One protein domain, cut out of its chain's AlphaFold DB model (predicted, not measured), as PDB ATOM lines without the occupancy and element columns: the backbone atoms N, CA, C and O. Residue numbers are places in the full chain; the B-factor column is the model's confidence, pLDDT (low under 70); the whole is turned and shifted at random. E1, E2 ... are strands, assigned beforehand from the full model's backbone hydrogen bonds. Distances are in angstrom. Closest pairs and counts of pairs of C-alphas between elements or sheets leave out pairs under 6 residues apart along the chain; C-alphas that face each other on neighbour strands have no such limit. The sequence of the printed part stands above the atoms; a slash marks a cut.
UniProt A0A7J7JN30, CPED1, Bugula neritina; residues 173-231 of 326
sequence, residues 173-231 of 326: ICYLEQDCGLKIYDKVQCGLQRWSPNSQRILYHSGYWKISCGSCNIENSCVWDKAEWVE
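AT A GLANCE: This is residues 173 to 231 of the 326 residues of the protein "CPED1" of Bugula neritina (UniProt A0A7J7JN30). There is little regular structure here: a small sheet of three short strands, E1 - E2 - E3, with two long loops, the longer of which, residues 177 to 207, swings away from the sheet and folds back to pair residues 193 to 194 antiparallel with residues 174 to 175 of E1. The strands form a meander, each the antiparallel neighbour of the one before. The printed part has 59 residues, 13 in named elements, with no named helix; it is all strand and compact, with a radius of gyration of the C-alphas of 10.8 A and spans of 26 by 26 by 17 A.

IN THESE COORDINATES: E2, residues 208 to 213, measures 15.2 A. E1, residues 173 to 176, measures 10.4 A from C-alpha 173 at (-12.356, -39.323, 32.022). E3, residues 228 to 230, measures 6.2 A and ends at (-1.617, -37.901, 25.341).

HOW THE PARTS SIT: E1 and E2 form an antiparallel hairpin at 139 degrees, with N 174 and O 211 2.8 A apart, within hydrogen-bond range. E2 and E3 form another at 140 degrees, with N 210 and O 228 2.8 A apart. Edge strands E1 and E3 are apart.

THE WHOLE: The farthest C-alphas, Lys 187 and Asp 225, are 27.9 A apart. Both links are long, and the printed part has no cut. Residues 198 to 205 have pLDDT under 70.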
ATOM      1  N   ILE A 173     -13.696 -39.581  32.544       87.94
ATOM      2  CA  ILE A 173     -12.356 -39.323  32.022       87.94
ATOM      3  C   ILE A 173     -12.007 -37.885  32.386       87.94
ATOM      4  O   ILE A 173     -12.729 -36.950  32.033       87.94
ATOM      5  N   CYS A 174     -10.890 -37.716  33.075       90.75
ATOM      6  CA  CYS A 174     -10.350 -36.422  33.444       90.75
ATOM      7  C   CYS A 174      -9.062 -36.155  32.674       90.75
ATOM      8  O   CYS A 174      -8.372 -37.088  32.249       90.75
ATOM      9  N   TYR A 175      -8.730 -34.879  32.511       89.94
ATOM     10  CA  TYR A 175      -7.416 -34.470  32.048       89.94
ATOM     11  C   TYR A 175      -6.745 -33.511  33.030       89.94
ATOM     12  O   TYR A 175      -7.420 -32.750  33.725       89.94
ATOM     13  N   LEU A 176      -5.416 -33.564  33.082       90.00
ATOM     14  CA  LEU A 176      -4.575 -32.639  33.832       90.00
ATOM     15  C   LEU A 176      -3.510 -32.064  32.892       90.00
ATOM     16  O   LEU A 176      -2.664 -32.803  32.388       90.00
ATOM     17  N   GLU A 177      -3.558 -30.750  32.683       86.19
ATOM     18  CA  GLU A 177      -2.556 -30.011  31.904       86.19
ATOM     19  C   GLU A 177      -1.483 -29.389  32.813       86.19
ATOM     20  O   GLU A 177      -0.295 -29.457  32.507       86.19
ATOM     21  N   GLN A 178      -1.876 -28.845  33.972       86.44
ATOM     22  CA  GLN A 178      -0.938 -28.375  34.994       86.44
ATOM     23  C   GLN A 178      -1.494 -28.499  36.415       86.44
ATOM     24  O   GLN A 178      -2.705 -28.443  36.644       86.44
ATOM     25  N   ASP A 179      -0.586 -28.608  37.379       87.69
ATOM     26  CA  ASP A 179      -0.907 -28.645  38.802       87.69
ATOM     27  C   ASP A 179      -1.252 -27.246  39.353       87.69
ATOM     28  O   ASP A 179      -0.706 -26.231  38.916       87.69
ATOM     29  N   CYS A 180      -2.174 -27.167  40.318       88.94
ATOM     30  CA  CYS A 180      -2.572 -25.883  40.909       88.94
ATOM     31  C   CYS A 180      -1.571 -25.324  41.926       88.94
ATOM     32  O   CYS A 180      -1.539 -24.110  42.123       88.94
ATOM     33  N   GLY A 181      -0.778 -26.178  42.574       88.25
ATOM     34  CA  GLY A 181       0.295 -25.787  43.484       88.25
ATOM     35  C   GLY A 181       1.564 -25.340  42.759       88.25
ATOM     36  O   GLY A 181       2.385 -24.641  43.351       88.25
ATOM     37  N   LEU A 182       1.705 -25.692  41.478       83.94
ATOM     38  CA  LEU A 182       2.828 -25.296  40.632       83.94
ATOM     39  C   LEU A 182       2.347 -24.842  39.247       83.94
ATOM     40  O   LEU A 182       2.581 -25.504  38.236       83.94
ATOM     41  N   LYS A 183       1.673 -23.688  39.201       87.44
ATOM     42  CA  LYS A 183       1.259 -23.079  37.931       87.44
ATOM     43  C   LYS A 183       2.474 -22.587  37.150       87.44
ATOM     44  O   LYS A 183       3.222 -21.742  37.636       87.44
ATOM     45  N   ILE A 184       2.634 -23.103  35.934       83.75
ATOM     46  CA  ILE A 184       3.678 -22.687  34.985       83.75
ATOM     47  C   ILE A 184       3.105 -21.679  33.986       83.75
ATOM     48  O   ILE A 184       3.773 -20.713  33.626       83.75
ATOM     49  N   TYR A 185       1.855 -21.884  33.558       84.38
ATOM     50  CA  TYR A 185       1.190 -21.043  32.566       84.38
ATOM     51  C   TYR A 185      -0.059 -20.396  33.164       84.38
ATOM     52  O   TYR A 185      -1.062 -21.066  33.403       84.38
ATOM     53  N   ASP A 186      -0.041 -19.076  33.339       84.19
ATOM     54  CA  ASP A 186      -1.134 -18.339  33.998       84.19
ATOM     55  C   ASP A 186      -2.492 -18.478  33.299       84.19
ATOM     56  O   ASP A 186      -3.543 -18.425  33.935       84.19
ATOM     57  N   LYS A 187      -2.473 -18.636  31.971       83.75
ATOM     58  CA  LYS A 187      -3.678 -18.682  31.129       83.75
ATOM     59  C   LYS A 187      -4.289 -20.078  31.007       83.75
ATOM     60  O   LYS A 187      -5.391 -20.206  30.480       83.75
ATOM     61  N   VAL A 188      -3.580 -21.107  31.458       81.88
ATOM     62  CA  VAL A 188      -4.032 -22.496  31.397       81.88
ATOM     63  C   VAL A 188      -4.782 -22.824  32.690       81.88
ATOM     64  O   VAL A 188      -4.398 -22.393  33.779       81.88
ATOM     65  N   GLN A 189      -5.878 -23.575  32.603       84.88
ATOM     66  CA  GLN A 189      -6.589 -24.023  33.805       84.88
ATOM     67  C   GLN A 189      -5.734 -25.047  34.557       84.88
ATOM     68  O   GLN A 189      -5.091 -25.893  33.943       84.88
ATOM     69  N   CYS A 190      -5.701 -24.962  35.884       89.06
ATOM     70  CA  CYS A 190      -4.977 -25.931  36.703       89.06
ATOM     71  C   CYS A 190      -5.923 -26.986  37.281       89.06
ATOM     72  O   CYS A 190      -7.133 -26.768  37.380       89.06
ATOM     73  N   GLY A 191      -5.352 -28.106  37.716       90.50
ATOM     74  CA  GLY A 191      -6.086 -29.185  38.367       90.50
ATOM     75  C   GLY A 191      -6.860 -30.060  37.385       90.50
ATOM     76  O   GLY A 191      -6.847 -29.846  36.172       90.50
ATOM     77  N   LEU A 192      -7.521 -31.082  37.926       91.50
ATOM     78  CA  LEU A 192      -8.271 -32.055  37.140       91.50
ATOM     79  C   LEU A 192      -9.500 -31.418  36.493       91.50
ATOM     80  O   LEU A 192     -10.336 -30.810  37.159       91.50
ATOM     81  N   GLN A 193      -9.631 -31.620  35.189       90.31
ATOM     82  CA  GLN A 193     -10.740 -31.121  34.389       90.31
ATOM     83  C   GLN A 193     -11.511 -32.284  33.768       90.31
ATOM     84  O   GLN A 193     -10.928 -33.305  33.404       90.31
ATOM     85  N   ARG A 194     -12.829 -32.128  33.605       90.50
ATOM     86  CA  ARG A 194     -13.653 -33.124  32.902       90.50
ATOM     87  C   ARG A 194     -13.309 -33.143  31.421       90.50
ATOM     88  O   ARG A 194     -13.348 -32.107  30.751       90.50
ATOM     89  N   TRP A 195     -13.017 -34.326  30.897       85.06
ATOM     90  CA  TRP A 195     -12.813 -34.497  29.469       85.06
ATOM     91  C   TRP A 195     -14.135 -34.323  28.717       85.06
ATOM     92  O   TRP A 195     -15.169 -34.874  29.091       85.06
ATOM     93  N   SER A 196     -14.088 -33.555  27.633       80.31
ATOM     94  CA  SER A 196     -15.172 -33.440  26.664       80.31
ATOM     95  C   SER A 196     -14.577 -33.409  25.253       80.31
ATOM     96  O   SER A 196     -13.429 -32.980  25.097       80.31
ATOM     97  N   PRO A 197     -15.336 -33.779  24.209       72.69
ATOM     98  CA  PRO A 197     -14.867 -33.671  22.825       72.69
ATOM     99  C   PRO A 197     -14.415 -32.251  22.445       72.69
ATOM    100  O   PRO A 197     -13.499 -32.076  21.647       72.69
ATOM    101  N   ASN A 198     -15.008 -31.221  23.058       69.19
ATOM    102  CA  ASN A 198     -14.613 -29.826  22.849       69.19
ATOM    103  C   ASN A 198     -13.306 -29.470  23.572       69.19
ATOM    104  O   ASN A 198     -12.555 -28.625  23.087       69.19
ATOM    105  N   SER A 199     -13.003 -30.136  24.689       66.25
ATOM    106  CA  SER A 199     -11.754 -29.950  25.440       66.25
ATOM    107  C   SER A 199     -10.535 -30.366  24.612       66.25
ATOM    108  O   SER A 199      -9.476 -29.760  24.725       66.25
ATOM    109  N   GLN A 200     -10.701 -31.338  23.708       61.72
ATOM    110  CA  GLN A 200      -9.642 -31.820  22.818       61.72
ATOM    111  C   GLN A 200      -9.067 -30.710  21.924       61.72
ATOM    112  O   GLN A 200      -7.883 -30.729  21.617       61.72
ATOM    113  N   ARG A 201      -9.877 -29.696  21.570       58.72
ATOM    114  CA  ARG A 201      -9.446 -28.550  20.753       58.72
ATOM    115  C   ARG A 201      -8.572 -27.532  21.472       58.72
ATOM    116  O   ARG A 201      -7.875 -26.769  20.813       58.72
ATOM    117  N   ILE A 202      -8.613 -27.507  22.798       59.94
ATOM    118  CA  ILE A 202      -7.871 -26.534  23.605       59.94
ATOM    119  C   ILE A 202      -6.471 -27.080  23.936       59.94
ATOM    120  O   ILE A 202      -5.512 -26.320  24.009       59.94
ATOM    121  N   LEU A 203      -6.342 -28.408  24.023       62.88
ATOM    122  CA  LEU A 203      -5.167 -29.125  24.532       62.88
ATOM    123  C   LEU A 203      -4.080 -29.436  23.480       62.88
ATOM    124  O   LEU A 203      -3.106 -30.122  23.780       62.88
ATOM    125  N   TYR A 204      -4.223 -28.932  22.249       58.34
ATOM    126  CA  TYR A 204      -3.342 -29.241  21.109       58.34
ATOM    127  C   TYR A 204      -1.906 -28.700  21.215       58.34
ATOM    128  O   TYR A 204      -1.106 -28.980  20.334       58.34
ATOM    129  N   HIS A 205      -1.553 -27.923  22.242       64.56
ATOM    130  CA  HIS A 205      -0.271 -27.203  22.259       64.56
ATOM    131  C   HIS A 205       0.734 -27.720  23.300       64.56
ATOM    132  O   HIS A 205       1.917 -27.406  23.201       64.56
ATOM    133  N   SER A 206       0.287 -28.503  24.285       71.50
ATOM    134  CA  SER A 206       1.055 -28.782  25.513       71.50
ATOM    135  C   SER A 206       1.050 -30.256  25.933       71.50
ATOM    136  O   SER A 206       1.835 -30.635  26.800       71.50
ATOM    137  N   GLY A 207       0.208 -31.091  25.308       81.38
ATOM    138  CA  GLY A 207      -0.060 -32.453  25.769       81.38
ATOM    139  C   GLY A 207      -0.772 -32.464  27.124       81.38
ATOM    140  O   GLY A 207      -0.893 -31.441  27.799       81.38
ATOM    141  N   TYR A 208      -1.319 -33.610  27.514       85.19
ATOM    142  CA  TYR A 208      -2.053 -33.712  28.775       85.19
ATOM    143  C   TYR A 208      -2.040 -35.125  29.341       85.19
ATOM    144  O   TYR A 208      -1.977 -36.117  28.613       85.19
ATOM    145  N   TRP A 209      -2.171 -35.219  30.662       88.88
ATOM    146  CA  TRP A 209      -2.435 -36.489  31.327       88.88
ATOM    147  C   TRP A 209      -3.915 -36.819  31.239       88.88
ATOM    148  O   TRP A 209      -4.737 -36.038  31.700       88.88
ATOM    149  N   LYS A 210      -4.258 -37.981  30.689       89.00
ATOM    150  CA  LYS A 210      -5.599 -38.568  30.693       89.00
ATOM    151  C   LYS A 210      -5.700 -39.573  31.835       89.00
ATOM    152  O   LYS A 210      -4.893 -40.497  31.920       89.00
ATOM    153  N   ILE A 211      -6.676 -39.391  32.721       89.81
ATOM    154  CA  ILE A 211      -6.795 -40.155  33.970       89.81
ATOM    155  C   ILE A 211      -8.259 -40.549  34.183       89.81
ATOM    156  O   ILE A 211      -9.150 -39.709  34.077       89.81
ATOM    157  N   SER A 212      -8.520 -41.816  34.507       89.12
ATOM    158  CA  SER A 212      -9.854 -42.256  34.935       89.12
ATOM    159  C   SER A 212     -10.068 -41.921  36.405       89.12
ATOM    160  O   SER A 212      -9.215 -42.233  37.238       89.12
ATOM    161  N   CYS A 213     -11.209 -41.326  36.742       87.25
ATOM    162  CA  CYS A 213     -11.560 -40.987  38.119       87.25
ATOM    163  C   CYS A 213     -13.020 -41.335  38.418       87.25
ATOM    164  O   CYS A 213     -13.860 -41.338  37.521       87.25
ATOM    165  N   GLY A 214     -13.344 -41.568  39.692       86.69
ATOM    166  CA  GLY A 214     -14.746 -41.610  40.128       86.69
ATOM    167  C   GLY A 214     -15.438 -40.249  39.972       86.69
ATOM    168  O   GLY A 214     -16.620 -40.179  39.657       86.69
ATOM    169  N   SER A 215     -14.691 -39.156  40.151       88.00
ATOM    170  CA  SER A 215     -15.095 -37.805  39.760       88.00
ATOM    171  C   SER A 215     -13.870 -36.919  39.548       88.00
ATOM    172  O   SER A 215     -12.955 -36.939  40.370       88.00
ATOM    173  N   CYS A 216     -13.878 -36.062  38.519       89.62
ATOM    174  CA  CYS A 216     -12.778 -35.107  38.304       89.62
ATOM    175  C   CYS A 216     -12.658 -34.044  39.407       89.62
ATOM    176  O   CYS A 216     -11.630 -33.388  39.519       89.62
ATOM    177  N   ASN A 217     -13.683 -33.891  40.250       89.19
ATOM    178  CA  ASN A 217     -13.650 -32.986  41.400       89.19
ATOM    179  C   ASN A 217     -12.994 -33.628  42.642       89.19
ATOM    180  O   ASN A 217     -12.808 -32.955  43.653       89.19
ATOM    181  N   ILE A 218     -12.707 -34.934  42.604       86.69
ATOM    182  CA  ILE A 218     -12.239 -35.722  43.746       86.69
ATOM    183  C   ILE A 218     -10.932 -36.420  43.345       86.69
ATOM    184  O   ILE A 218     -10.933 -37.540  42.841       86.69
ATOM    185  N   GLU A 219      -9.798 -35.765  43.582       83.62
ATOM    186  CA  GLU A 219      -8.471 -36.220  43.132       83.62
ATOM    187  C   GLU A 219      -8.088 -37.617  43.647       83.62
ATOM    188  O   GLU A 219      -7.496 -38.430  42.935       83.62
ATOM    189  N   ASN A 220      -8.464 -37.942  44.886       81.12
ATOM    190  CA  ASN A 220      -8.155 -39.243  45.478       81.12
ATOM    191  C   ASN A 220      -8.980 -40.399  44.875       81.12
ATOM    192  O   ASN A 220      -8.613 -41.558  45.088       81.12
ATOM    193  N   SER A 221     -10.029 -40.092  44.097       84.12
ATOM    194  CA  SER A 221     -10.819 -41.061  43.326       84.12
ATOM    195  C   SER A 221     -10.155 -41.463  42.006       84.12
ATOM    196  O   SER A 221     -10.653 -42.353  41.316       84.12
ATOM    197  N   CYS A 222      -9.050 -40.807  41.643       85.00
ATOM    198  CA  CYS A 222      -8.356 -41.029  40.388       85.00
ATOM    199  C   CYS A 222      -7.393 -42.219  40.424       85.00
ATOM    200  O   CYS A 222      -6.710 -42.502  41.420       85.00
ATOM    201  N   VAL A 223      -7.317 -42.883  39.275       84.62
ATOM    202  CA  VAL A 223      -6.475 -44.043  38.980       84.62
ATOM    203  C   VAL A 223      -5.123 -43.573  38.430       84.62
ATOM    204  O   VAL A 223      -4.803 -43.749  37.257       84.62
ATOM    205  N   TRP A 224      -4.324 -42.917  39.274       83.44
ATOM    206  CA  TRP A 224      -3.073 -42.268  38.853       83.44
ATOM    207  C   TRP A 224      -2.016 -43.222  38.280       83.44
ATOM    208  O   TRP A 224      -1.254 -42.836  37.401       83.44
ATOM    209  N   ASP A 225      -1.983 -44.480  38.719       76.44
ATOM    210  CA  ASP A 225      -1.071 -45.505  38.191       76.44
ATOM    211  C   ASP A 225      -1.421 -45.960  36.760       76.44
ATOM    212  O   ASP A 225      -0.621 -46.641  36.115       76.44
ATOM    213  N   LYS A 226      -2.604 -45.581  36.263       79.94
ATOM    214  CA  LYS A 226      -3.067 -45.804  34.885       79.94
ATOM    215  C   LYS A 226      -3.173 -44.509  34.086       79.94
ATOM    216  O   LYS A 226      -3.775 -44.516  33.018       79.94
ATOM    217  N   ALA A 227      -2.623 -43.406  34.594       86.69
ATOM    218  CA  ALA A 227      -2.590 -42.155  33.859       86.69
ATOM    219  C   ALA A 227      -1.771 -42.311  32.569       86.69
ATOM    220  O   ALA A 227      -0.679 -42.884  32.568       86.69
ATOM    221  N   GLU A 228      -2.296 -41.775  31.474       87.50
ATOM    222  CA  GLU A 228      -1.671 -41.834  30.156       87.50
ATOM    223  C   GLU A 228      -1.322 -40.428  29.686       87.50
ATOM    224  O   GLU A 228      -2.155 -39.526  29.749       87.50
ATOM    225  N   TRP A 229      -0.102 -40.238  29.189       87.25
ATOM    226  CA  TRP A 229       0.257 -39.002  28.501       87.25
ATOM    227  C   TRP A 229      -0.275 -39.046  27.070       87.25
ATOM    228  O   TRP A 229       0.060 -39.966  26.315       87.25
ATOM    229  N   VAL A 230      -1.098 -38.067  26.700       85.31
ATOM    230  CA  VAL A 230      -1.617 -37.901  25.341       85.31
ATOM    231  C   VAL A 230      -0.818 -36.815  24.641       85.31
ATOM    232  O   VAL A 230      -0.799 -35.663  25.082       85.31
ATOM    233  N   GLU A 231      -0.174 -37.192  23.536       81.06
ATOM    234  CA  GLU A 231       0.603 -36.253  22.730       81.06
ATOM    235  C   GLU A 231      -0.325 -35.299  21.964       81.06
ATOM    236  O   GLU A 231      -1.324 -35.753  21.384       81.06
TER     237      GLU A 231